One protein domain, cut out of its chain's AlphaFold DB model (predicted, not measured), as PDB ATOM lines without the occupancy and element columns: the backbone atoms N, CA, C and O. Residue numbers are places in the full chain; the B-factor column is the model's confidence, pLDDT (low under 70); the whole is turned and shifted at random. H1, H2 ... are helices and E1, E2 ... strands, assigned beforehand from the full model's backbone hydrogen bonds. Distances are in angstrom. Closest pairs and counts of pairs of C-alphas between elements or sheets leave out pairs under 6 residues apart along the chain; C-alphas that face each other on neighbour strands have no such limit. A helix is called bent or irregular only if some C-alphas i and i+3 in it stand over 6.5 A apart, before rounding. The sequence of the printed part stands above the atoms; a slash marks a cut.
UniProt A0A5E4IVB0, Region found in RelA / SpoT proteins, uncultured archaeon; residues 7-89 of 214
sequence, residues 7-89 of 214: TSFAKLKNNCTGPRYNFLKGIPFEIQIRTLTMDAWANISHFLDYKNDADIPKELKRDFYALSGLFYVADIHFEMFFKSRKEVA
ATOM      1  N   THR A   7      29.926   2.463 -26.044       72.88
ATOM      2  CA  THR A   7      31.143   2.335 -25.240       72.88
ATOM      3  C   THR A   7      30.906   1.318 -24.138       72.88
ATOM      4  O   THR A   7      29.995   1.466 -23.325       72.88
ATOM      5  N   SER A   8      31.743   0.285 -24.086       80.88
ATOM      6  CA  SER A   8      31.764  -0.669 -22.977       80.88
ATOM      7  C   SER A   8      33.155  -0.736 -22.370       80.88
ATOM      8  O   SER A   8      34.145  -0.895 -23.080       80.88
ATOM      9  N   PHE A   9      33.229  -0.659 -21.045       83.62
ATOM     10  CA  PHE A   9      34.470  -0.895 -20.318       83.62
ATOM     11  C   PHE A   9      34.587  -2.378 -19.976       83.62
ATOM     12  O   PHE A   9      33.665  -2.976 -19.421       83.62
ATOM     13  N   ALA A  10      35.729  -2.971 -20.295       87.75
ATOM     14  CA  ALA A  10      36.007  -4.380 -20.069       87.75
ATOM     15  C   ALA A  10      37.347  -4.570 -19.348       87.75
ATOM     16  O   ALA A  10      38.185  -3.672 -19.274       87.75
ATOM     17  N   LYS A  11      37.539  -5.767 -18.790       87.62
ATOM     18  CA  LYS A  11      38.803  -6.231 -18.208       87.62
ATOM     19  C   LYS A  11      39.121  -7.609 -18.767       87.62
ATOM     20  O   LYS A  11      38.212  -8.381 -19.077       87.62
ATOM     21  N   LEU A  12      40.408  -7.935 -18.870       85.69
ATOM     22  CA  LEU A  12      40.825  -9.282 -19.251       85.69
ATOM     23  C   LEU A  12      40.337 -10.298 -18.215       85.69
ATOM     24  O   LEU A  12      40.398 -10.055 -17.008       85.69
ATOM     25  N   LYS A  13      39.864 -11.452 -18.695       84.38
ATOM     26  CA  LYS A  13      39.446 -12.553 -17.825       84.38
ATOM     27  C   LYS A  13      40.655 -13.128 -17.079       84.38
ATOM     28  O   LYS A  13      41.767 -13.179 -17.602       84.38
ATOM     29  N   ASN A  14      40.426 -13.630 -15.866       80.44
ATOM     30  CA  ASN A  14      41.491 -14.150 -14.996       80.44
ATOM     31  C   ASN A  14      42.254 -15.351 -15.591       80.44
ATOM     32  O   ASN A  14      43.409 -15.584 -15.223       80.44
ATOM     33  N   ASN A  15      41.628 -16.078 -16.522       84.25
ATOM     34  CA  ASN A  15      42.200 -17.221 -17.236       84.25
ATOM     35  C   ASN A  15      43.111 -16.835 -18.420       84.25
ATOM     36  O   ASN A  15      43.783 -17.708 -18.959       84.25
ATOM     37  N   CYS A  16      43.187 -15.558 -18.808       77.69
ATOM     38  CA  CYS A  16      44.200 -15.070 -19.742       77.69
ATOM     39  C   CYS A  16      45.544 -14.956 -19.000       77.69
ATOM     40  O   CYS A  16      45.789 -13.984 -18.282       77.69
ATOM     41  N   THR A  17      46.396 -15.976 -19.108       76.69
ATOM     42  CA  THR A  17      47.686 -16.079 -18.403       76.69
ATOM     43  C   THR A  17      48.863 -16.109 -19.377       76.69
ATOM     44  O   THR A  17      48.740 -16.530 -20.524       76.69
ATOM     45  N   GLY A  18      50.022 -15.629 -18.922       83.00
ATOM     46  CA  GLY A  18      51.275 -15.668 -19.677       83.00
ATOM     47  C   GLY A  18      52.096 -14.391 -19.482       83.00
ATOM     48  O   GLY A  18      51.529 -13.356 -19.122       83.00
ATOM     49  N   PRO A  19      53.417 -14.414 -19.748       79.88
ATOM     50  CA  PRO A  19      54.297 -13.259 -19.535       79.88
ATOM     51  C   PRO A  19      53.805 -11.972 -20.219       79.88
ATOM     52  O   PRO A  19      53.990 -10.886 -19.685       79.88
ATOM     53  N   ARG A  20      53.116 -12.099 -21.366       78.69
ATOM     54  CA  ARG A  20      52.533 -10.976 -22.125       78.69
ATOM     55  C   ARG A  20      51.221 -10.416 -21.560       78.69
ATOM     56  O   ARG A  20      50.851  -9.309 -21.920       78.69
ATOM     57  N   TYR A  21      50.498 -11.164 -20.727       80.94
ATOM     58  CA  TYR A  21      49.157 -10.783 -20.248       80.94
ATOM     59  C   TYR A  21      49.119 -10.479 -18.752       80.94
ATOM     60  O   TYR A  21      48.208  -9.798 -18.287       80.94
ATOM     61  N   ASN A  22      50.110 -10.952 -17.992       80.50
ATOM     62  CA  ASN A  22      50.155 -10.788 -16.539       80.50
ATOM     63  C   ASN A  22      50.131  -9.312 -16.106       80.50
ATOM     64  O   ASN A  22      49.485  -8.999 -15.112       80.50
ATOM     65  N   PHE A  23      50.757  -8.412 -16.874       83.38
ATOM     66  CA  PHE A  23      50.762  -6.970 -16.595       83.38
ATOM     67  C   PHE A  23      49.495  -6.236 -17.063       83.38
ATOM     68  O   PHE A  23      49.279  -5.099 -16.665       83.38
ATOM     69  N   LEU A  24      48.652  -6.865 -17.888       84.44
ATOM     70  CA  LEU A  24      47.391  -6.283 -18.368       84.44
ATOM     71  C   LEU A  24      46.190  -6.682 -17.497       84.44
ATOM     72  O   LEU A  24      45.084  -6.167 -17.672       84.44
ATOM     73  N   LYS A  25      46.376  -7.613 -16.551       82.62
ATOM     74  CA  LYS A  25      45.314  -8.052 -15.639       82.62
ATOM     75  C   LYS A  25      44.843  -6.900 -14.757       82.62
ATOM     76  O   LYS A  25      45.637  -6.168 -14.184       82.62
ATOM     77  N   GLY A  26      43.525  -6.767 -14.627       81.62
ATOM     78  CA  GLY A  26      42.902  -5.733 -13.799       81.62
ATOM     79  C   GLY A  26      42.867  -4.334 -14.425       81.62
ATOM     80  O   GLY A  26      42.088  -3.510 -13.937       81.62
ATOM     81  N   ILE A  27      43.611  -4.089 -15.513       88.88
ATOM     82  CA  ILE A  27      43.573  -2.828 -16.262       88.88
ATOM     83  C   ILE A  27      42.250  -2.756 -17.043       88.88
ATOM     84  O   ILE A  27      41.971  -3.654 -17.846       88.88
ATOM     85  N   PRO A  28      41.400  -1.741 -16.798       89.00
ATOM     86  CA  PRO A  28      40.214  -1.522 -17.609       89.00
ATOM     87  C   PRO A  28      40.614  -1.017 -18.997       89.00
ATOM     88  O   PRO A  28      41.508  -0.184 -19.129       89.00
ATOM     89  N   PHE A  29      39.928  -1.497 -20.027       89.25
ATOM     90  CA  PHE A  29      40.047  -0.985 -21.388       89.25
ATOM     91  C   PHE A  29      38.664  -0.707 -21.973       89.25
ATOM     92  O   PHE A  29      37.664  -1.280 -21.536       89.25
ATOM     93  N   GLU A  30      38.613   0.192 -22.951       89.81
ATOM     94  CA  GLU A  30      37.388   0.557 -23.651       89.81
ATOM     95  C   GLU A  30      37.241  -0.268 -24.934       89.81
ATOM     96  O   GLU A  30      38.183  -0.394 -25.717       89.81
ATOM     97  N   ILE A  31      36.051  -0.818 -25.157       87.88
ATOM     98  CA  ILE A  31      35.640  -1.396 -26.434       87.88
ATOM     99  C   ILE A  31      34.647  -0.425 -27.061       87.88
ATOM    100  O   ILE A  31      33.588  -0.157 -26.490       87.88
ATOM    101  N   GLN A  32      34.996   0.072 -28.243       86.25
ATOM    102  CA  GLN A  32      34.139   0.926 -29.053       86.25
ATOM    103  C   GLN A  32      33.698   0.161 -30.298       86.25
ATOM    104  O   GLN A  32      34.525  -0.401 -31.015       86.25
ATOM    105  N   ILE A  33      32.394   0.160 -30.564       87.69
ATOM    106  CA  ILE A  33      31.821  -0.361 -31.807       87.69
ATOM    107  C   ILE A  33      31.332   0.839 -32.612       87.69
ATOM    108  O   ILE A  33      30.519   1.621 -32.121       87.69
ATOM    109  N   ARG A  34      31.859   0.995 -33.830       86.75
ATOM    110  CA  ARG A  34      31.586   2.129 -34.718       86.75
ATOM    111  C   ARG A  34      31.298   1.631 -36.127       86.75
ATOM    112  O   ARG A  34      31.893   0.647 -36.568       86.75
ATOM    113  N   THR A  35      30.419   2.326 -36.838       90.75
ATOM    114  CA  THR A  35      30.317   2.168 -38.291       90.75
ATOM    115  C   THR A  35      31.495   2.866 -38.977       90.75
ATOM    116  O   THR A  35      32.195   3.684 -38.375       90.75
ATOM    117  N   LEU A  36      31.727   2.554 -40.255       91.19
ATOM    118  CA  LEU A  36      32.805   3.179 -41.031       91.19
ATOM    119  C   LEU A  36      32.640   4.707 -41.111       91.19
ATOM    120  O   LEU A  36      33.620   5.441 -41.054       91.19
ATOM    121  N   THR A  37      31.400   5.189 -41.222       91.69
ATOM    122  CA  THR A  37      31.073   6.622 -41.287       91.69
ATOM    123  C   THR A  37      31.346   7.319 -39.952       91.69
ATOM    124  O   THR A  37      31.905   8.412 -39.948       91.69
ATOM    125  N   MET A  38      31.025   6.672 -38.826       88.31
ATOM    126  CA  MET A  38      31.353   7.161 -37.484       88.31
ATOM    127  C   MET A  38      32.862   7.273 -37.280       88.31
ATOM    128  O   MET A  38      33.330   8.280 -36.754       88.31
ATOM    129  N   ASP A  39      33.623   6.257 -37.696       89.56
ATOM    130  CA  ASP A  39      35.080   6.270 -37.567       89.56
ATOM    131  C   ASP A  39      35.728   7.326 -38.472       89.56
ATOM    132  O   ASP A  39      36.566   8.111 -38.023       89.56
ATOM    133  N   ALA A  40      35.273   7.426 -39.723       90.75
ATOM    134  CA  ALA A  40      35.712   8.463 -40.649       90.75
ATOM    135  C   ALA A  40      35.426   9.867 -40.099       90.75
ATOM    136  O   ALA A  40      36.325  10.708 -40.085       90.75
ATOM    137  N   TRP A  41      34.211  10.108 -39.593       89.88
ATOM    138  CA  TRP A  41      33.870  11.381 -38.970       89.88
ATOM    139  C   TRP A  41      34.728  11.656 -37.737       89.88
ATOM    140  O   TRP A  41      35.256  12.752 -37.643       89.88
ATOM    141  N   ALA A  42      34.928  10.686 -36.838       86.50
ATOM    142  CA  ALA A  42      35.744  10.870 -35.636       86.50
ATOM    143  C   ALA A  42      37.195  11.256 -35.966       86.50
ATOM    144  O   ALA A  42      37.762  12.145 -35.329       86.50
ATOM    145  N   ASN A  43      37.780  10.621 -36.985       86.00
ATOM    146  CA  ASN A  43      39.113  10.964 -37.470       86.00
ATOM    147  C   ASN A  43      39.127  12.378 -38.068       86.00
ATOM    148  O   ASN A  43      39.923  13.211 -37.644       86.00
ATOM    149  N   ILE A  44      38.219  12.678 -39.002       84.75
ATOM    150  CA  ILE A  44      38.131  13.992 -39.662       84.75
ATOM    151  C   ILE A  44      37.881  15.101 -38.641       84.75
ATOM    152  O   ILE A  44      38.570  16.119 -38.667       84.75
ATOM    153  N   SER A  45      36.937  14.902 -37.723       82.75
ATOM    154  CA  SER A  45      36.630  15.866 -36.676       82.75
ATOM    155  C   SER A  45      37.844  16.097 -35.799       82.75
ATOM    156  O   SER A  45      38.147  17.241 -35.538       82.75
ATOM    157  N   HIS A  46      38.596  15.061 -35.424       79.12
ATOM    158  CA  HIS A  46      39.817  15.235 -34.633       79.12
ATOM    159  C   HIS A  46      40.920  16.011 -35.383       79.12
ATOM    160  O   HIS A  46      41.723  16.698 -34.760       79.12
ATOM    161  N   PHE A  47      40.981  15.920 -36.717       76.62
ATOM    162  CA  PHE A  47      41.906  16.732 -37.520       76.62
ATOM    163  C   PHE A  47      41.442  18.184 -37.697       76.62
ATOM    164  O   PHE A  47      42.278  19.082 -37.774       76.62
ATOM    165  N   LEU A  48      40.131  18.416 -37.803       73.00
ATOM    166  CA  LEU A  48      39.543  19.745 -38.006       73.00
ATOM    167  C   LEU A  48      39.373  20.524 -36.693       73.00
ATOM    168  O   LEU A  48      39.528  21.742 -36.669       73.00
ATOM    169  N   ASP A  49      39.065  19.813 -35.617       64.81
ATOM    170  CA  ASP A  49      38.921  20.292 -34.247       64.81
ATOM    171  C   ASP A  49      40.318  20.310 -33.613       64.81
ATOM    172  O   ASP A  49      40.725  19.415 -32.869       64.81
ATOM    173  N   TYR A  50      41.132  21.291 -34.007       53.00
ATOM    174  CA  TYR A  50      42.439  21.530 -33.398       53.00
ATOM    175  C   TYR A  50      42.250  21.748 -31.890       53.00
ATOM    176  O   TYR A  50      41.901  22.839 -31.489       53.00
ATOM    177  N   LYS A  51      42.470  20.714 -31.066       54.75
ATOM    178  CA  LYS A  51      42.593  20.673 -29.587       54.75
ATOM    179  C   LYS A  51      41.552  21.391 -28.695       54.75
ATOM    180  O   LYS A  51      41.527  21.050 -27.514       54.75
ATOM    181  N   ASN A  52      40.709  22.306 -29.173       57.53
ATOM    182  CA  ASN A  52      39.668  23.008 -28.423       57.53
ATOM    183  C   ASN A  52      38.512  23.459 -29.339       57.53
ATOM    184  O   ASN A  52      38.736  24.120 -30.349       57.53
ATOM    185  N   ASP A  53      37.266  23.301 -28.870       56.50
ATOM    186  CA  ASP A  53      36.028  23.840 -29.481       56.50
ATOM    187  C   ASP A  53      36.054  25.371 -29.749       56.50
ATOM    188  O   ASP A  53      35.181  25.928 -30.434       56.50
ATOM    189  N   ALA A  54      37.010  26.087 -29.147       58.88
ATOM    190  CA  ALA A  54      37.238  27.520 -29.321       58.88
ATOM    191  C   ALA A  54      38.002  27.866 -30.614       58.88
ATOM    192  O   ALA A  54      37.921  29.011 -31.058       58.88
ATOM    193  N   ASP A  55      38.681  26.890 -31.224       62.28
ATOM    194  CA  ASP A  55      39.613  27.111 -32.336       62.28
ATOM    195  C   ASP A  55      38.919  27.074 -33.707       62.28
ATOM    196  O   ASP A  55      39.478  27.540 -34.701       62.28
ATOM    197  N   ILE A  56      37.668  26.603 -33.773       68.31
ATOM    198  CA  ILE A  56      36.852  26.675 -34.990       68.31
ATOM    199  C   ILE A  56      36.221  28.075 -35.094       68.31
ATOM    200  O   ILE A  56      35.387  28.434 -34.246       68.31
ATOM    201  N   PRO A  57      36.527  28.856 -36.152       78.00
ATOM    202  CA  PRO A  57      35.866  30.129 -36.417       78.00
ATOM    203  C   PRO A  57      34.345  29.976 -36.386       78.00
ATOM    204  O   PRO A  57      33.798  29.027 -36.949       78.00
ATOM    205  N   LYS A  58      33.634  30.921 -35.754       75.94
ATOM    206  CA  LYS A  58      32.162  30.870 -35.627       75.94
ATOM    207  C   LYS A  58      31.454  30.660 -36.970       75.94
ATOM    208  O   LYS A  58      30.425  29.996 -37.011       75.94
ATOM    209  N   GLU A  59      32.030  31.192 -38.043       79.19
ATOM    210  CA  GLU A  59      31.543  31.065 -39.419       79.19
ATOM    211  C   GLU A  59      31.594  29.614 -39.932       79.19
ATOM    212  O   GLU A  59      30.665  29.174 -40.602       79.19
ATOM    213  N   LEU A  60      32.611  28.836 -39.541       80.94
ATOM    214  CA  LEU A  60      32.809  27.446 -39.977       80.94
ATOM    215  C   LEU A  60      32.069  26.422 -39.109       80.94
ATOM    216  O   LEU A  60      31.840  25.295 -39.548       80.94
ATOM    217  N   LYS A  61      31.644  26.794 -37.892       81.00
ATOM    218  CA  LYS A  61      30.905  25.885 -36.994       81.00
ATOM    219  C   LYS A  61      29.629  25.350 -37.635       81.00
ATOM    220  O   LYS A  61      29.284  24.187 -37.433       81.00
ATOM    221  N   ARG A  62      28.934  26.180 -38.421       83.88
ATOM    222  CA  ARG A  62      27.709  25.761 -39.111       83.88
ATOM    223  C   ARG A  62      27.989  24.630 -40.096       83.88
ATOM    224  O   ARG A  62      27.292  23.618 -40.068       83.88
ATOM    225  N   ASP A  63      29.018  24.789 -40.918       85.12
ATOM    226  CA  ASP A  63      29.373  23.811 -41.944       85.12
ATOM    227  C   ASP A  63      29.968  22.544 -41.320       85.12
ATOM    228  O   ASP A  63      29.653  21.437 -41.750       85.12
ATOM    229  N   PHE A  64      30.725  22.678 -40.229       84.19
ATOM    230  CA  PHE A  64      31.210  21.543 -39.444       84.19
ATOM    231  C   PHE A  64      30.062  20.662 -38.925       84.19
ATOM    232  O   PHE A  64      30.068  19.442 -39.113       84.19
ATOM    233  N   TYR A  65      29.028  21.264 -38.325       84.44
ATOM    234  CA  TYR A  65      27.856  20.501 -37.891       84.44
ATOM    235  C   TYR A  65      27.057  19.941 -39.075       84.44
ATOM    236  O   TYR A  65      26.568  18.813 -38.988       84.44
ATOM    237  N   ALA A  66      26.969  20.661 -40.197       88.31
ATOM    238  CA  ALA A  66      26.323  20.148 -41.404       88.31
ATOM    239  C   ALA A  66      27.024  18.885 -41.940       88.31
ATOM    240  O   ALA A  66      26.350  17.906 -42.263       88.31
ATOM    241  N   LEU A  67      28.361  18.861 -41.951       88.81
ATOM    242  CA  LEU A  67      29.141  17.677 -42.326       88.81
ATOM    243  C   LEU A  67      28.841  16.497 -41.401       88.81
ATOM    244  O   LEU A  67      28.548  15.405 -41.881       88.81
ATOM    245  N   SER A  68      28.824  16.724 -40.087       87.38
ATOM    246  CA  SER A  68      28.470  15.675 -39.124       87.38
ATOM    247  C   SER A  68      27.064  15.106 -39.372       87.38
ATOM    248  O   SER A  68      26.841  13.900 -39.246       87.38
ATOM    249  N   GLY A  69      26.124  15.961 -39.793       90.75
ATOM    250  CA  GLY A  69      24.773  15.559 -40.183       90.75
ATOM    251  C   GLY A  69      24.760  14.716 -41.457       90.75
ATOM    252  O   GLY A  69      24.030  13.730 -41.528       90.75
ATOM    253  N   LEU A  70      25.607  15.041 -42.436       92.88
ATOM    254  CA  LEU A  70      25.738  14.262 -43.667       92.88
ATOM    255  C   LEU A  70      26.266  12.845 -43.396       92.88
ATOM    256  O   LEU A  70      25.739  11.888 -43.960       92.88
ATOM    257  N   PHE A  71      27.251  12.695 -42.504       91.75
ATOM    258  CA  PHE A  71      27.744  11.374 -42.091       91.75
ATOM    259  C   PHE A  71      26.652  10.538 -41.421       91.75
ATOM    260  O   PHE A  71      26.509   9.357 -41.732       91.75
ATOM    261  N   TYR A  72      25.844  11.156 -40.556       90.06
ATOM    262  CA  TYR A  72      24.699  10.492 -39.934       90.06
ATOM    263  C   TYR A  72      23.662  10.027 -40.968       90.06
ATOM    264  O   TYR A  72      23.228   8.877 -40.941       90.06
ATOM    265  N   VAL A  73      23.299  10.898 -41.914       94.44
ATOM    266  CA  VAL A  73      22.358  10.566 -42.994       94.44
ATOM    267  C   VAL A  73      22.902   9.431 -43.866       94.44
ATOM    268  O   VAL A  73      22.170   8.493 -44.179       94.44
ATOM    269  N   ALA A  74      24.190   9.472 -44.214       93.94
ATOM    270  CA  ALA A  74      24.836   8.406 -44.973       93.94
ATOM    271  C   ALA A  74      24.758   7.057 -44.240       93.94
ATOM    272  O   ALA A  74      24.393   6.053 -44.850       93.94
ATOM    273  N   ASP A  75      25.040   7.036 -42.934       92.50
ATOM    274  CA  ASP A  75      24.989   5.820 -42.119       92.50
ATOM    275  C   ASP A  75      23.591   5.185 -42.095       92.50
ATOM    276  O   ASP A  75      23.445   3.988 -42.354       92.50
ATOM    277  N   ILE A  76      22.552   6.008 -41.901       93.19
ATOM    278  CA  ILE A  76      21.152   5.567 -41.978       93.19
ATOM    279  C   ILE A  76      20.851   4.947 -43.338       93.19
ATOM    280  O   ILE A  76      20.259   3.868 -43.411       93.19
ATOM    281  N   HIS A  77      21.250   5.606 -44.427       94.56
ATOM    282  CA  HIS A  77      20.967   5.098 -45.765       94.56
ATOM    283  C   HIS A  77      21.689   3.779 -46.056       94.56
ATOM    284  O   HIS A  77      21.091   2.894 -46.673       94.56
ATOM    285  N   PHE A  78      22.924   3.601 -45.578       92.62
ATOM    286  CA  PHE A  78      23.617   2.316 -45.685       92.62
ATOM    287  C   PHE A  78      22.903   1.211 -44.899       92.62
ATOM    288  O   PHE A  78      22.718   0.110 -45.430       92.62
ATOM    289  N   GLU A  79      22.451   1.495 -43.675       91.31
ATOM    290  CA  GLU A  79      21.695   0.531 -42.873       91.31
ATOM    291  C   GLU A  79      20.365   0.155 -43.546       91.31
ATOM    292  O   GLU A  79      20.041  -1.032 -43.666       91.31
ATOM    293  N   MET A  80      19.615   1.149 -44.030       92.94
ATOM    294  CA  MET A  80      18.371   0.933 -44.773       92.94
ATOM    295  C   MET A  80      18.610   0.058 -46.001       92.94
ATOM    296  O   MET A  80      17.926  -0.947 -46.174       92.94
ATOM    297  N   PHE A  81      19.615   0.385 -46.817       91.31
ATOM    298  CA  PHE A  81      19.951  -0.386 -48.011       91.31
ATOM    299  C   PHE A  81      20.279  -1.846 -47.677       91.31
ATOM    300  O   PHE A  81      19.776  -2.767 -48.326       91.31
ATOM    301  N   PHE A  82      21.077  -2.077 -46.631       89.50
ATOM    302  CA  PHE A  82      21.420  -3.424 -46.181       89.50
ATOM    303  C   PHE A  82      20.188  -4.213 -45.713       89.50
ATOM    304  O   PHE A  82      20.009  -5.371 -46.106       89.50
ATOM    305  N   LYS A  83      19.309  -3.591 -44.917       91.19
ATOM    306  CA  LYS A  83      18.050  -4.208 -44.463       91.19
ATOM    307  C   LYS A  83      17.140  -4.543 -45.640       91.19
ATOM    308  O   LYS A  83      16.709  -5.689 -45.752       91.19
ATOM    309  N   SER A  84      16.928  -3.598 -46.554       88.88
ATOM    310  CA  SER A  84      16.090  -3.807 -47.737       88.88
ATOM    311  C   SER A  84      16.613  -4.938 -48.622       88.88
ATOM    312  O   SER A  84      15.834  -5.792 -49.038       88.88
ATOM    313  N   ARG A  85      17.932  -5.026 -48.855       87.12
ATOM    314  CA  ARG A  85      18.518  -6.160 -49.593       87.12
ATOM    315  C   ARG A  85      18.248  -7.499 -48.914       87.12
ATOM    316  O   ARG A  85      17.853  -8.458 -49.575       87.12
ATOM    317  N   LYS A  86      18.411  -7.563 -47.591       88.06
ATOM    318  CA  LYS A  86      18.146  -8.778 -46.810       88.06
ATOM    319  C   LYS A  86      16.674  -9.193 -46.872       88.06
ATOM    320  O   LYS A  86      16.377 -10.381 -46.979       88.06
ATOM    321  N   GLU A  87      15.756  -8.235 -46.820       88.38
ATOM    322  CA  GLU A  87      14.317  -8.487 -46.946       88.38
ATOM    323  C   GLU A  87      13.937  -9.004 -48.334       88.38
ATOM    324  O   GLU A  87      13.154  -9.949 -48.438       88.38
ATOM    325  N   VAL A  88      14.516  -8.430 -49.393       85.69
ATOM    326  CA  VAL A  88      14.318  -8.907 -50.768       85.69
ATOM    327  C   VAL A  88      14.827 -10.338 -50.916       85.69
ATOM    328  O   VAL A  88      14.079 -11.190 -51.387       85.69
ATOM    329  N   ALA A  89      16.046 -10.635 -50.455       84.81
ATOM    330  CA  ALA A  89      16.592 -11.992 -50.495       84.81
ATOM    331  C   ALA A  89      15.681 -12.993 -49.760       84.81
ATOM    332  O   ALA A  89      15.304 -14.015 -50.329       84.81
TER     333      ALA A  89
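This is residues 7 to 89 of the 214 residues of the protein "Region found in RelA / SpoT proteins" of uncultured archaeon (UniProt A0A5E4IVB0). A narrow two-stranded ribbon, E1 and E2, with a long looped tip reaches away to one side of a helical hairpin, in which the short H1 runs side by side with part of the much longer H2. The last turns of H2, residues 80 to 89, stick out free. The printed part has 83 residues, with two named strands followed by two named helices, in the order E1, E2, H1, H2; the sheet is E1 - E2, antiparallel, and the class is mostly helix. The whole is extended, with a radius of gyration of the C-alphas of 19.5 A, and flat, spanning 52 by 49 by 16 A.

E1 is residues 7 to 10, 9.8 A long, from C-alpha 7 at (31.143, 2.335, -25.240). E2 is residues 29 to 33, 13.3 A. H1 is residues 36 to 48, 18.1 A, from C-alpha 36 at (32.805, 3.179, -41.031). H2 is residues 58 to 89, 48.0 A, ending at C-alpha 89 at (16.592, -11.992, -50.495); it is irregular, but only just: C-alphas 59 and 62 are 6.6 A apart.

E1 and E2 form an antiparallel hairpin at 143 degrees, with N 31 and O 8 at 2.8 A and N 10 and O 29 at 2.9 A, within hydrogen-bond range. E1 is apart from H1 and H2, and E2 is apart from H2. H1 and H2 form a helical hairpin at a shallow tilt of 11 degrees, opposite ways. H1 touches H2 with residues 37 to 41 alone, and H2 touches H1 with residues 68 to 75 alone; the closest C-alphas, of Thr 37 and Phe 71, are 5.9 A apart. Every O i to N i+4 pair is within hydrogen-bond range in H1, and 26 of 28 in H2.

The C-alphas farthest apart, of Gly 18 and Glu 59, are 54.4 A apart. The printed part has no cut. The link E1 to E2 is long, 18 residues; E2 to H1 is tight and H1 to H2 short. Mean pLDDT of the printed part is 83.4; residues 49 to 56 are under 70.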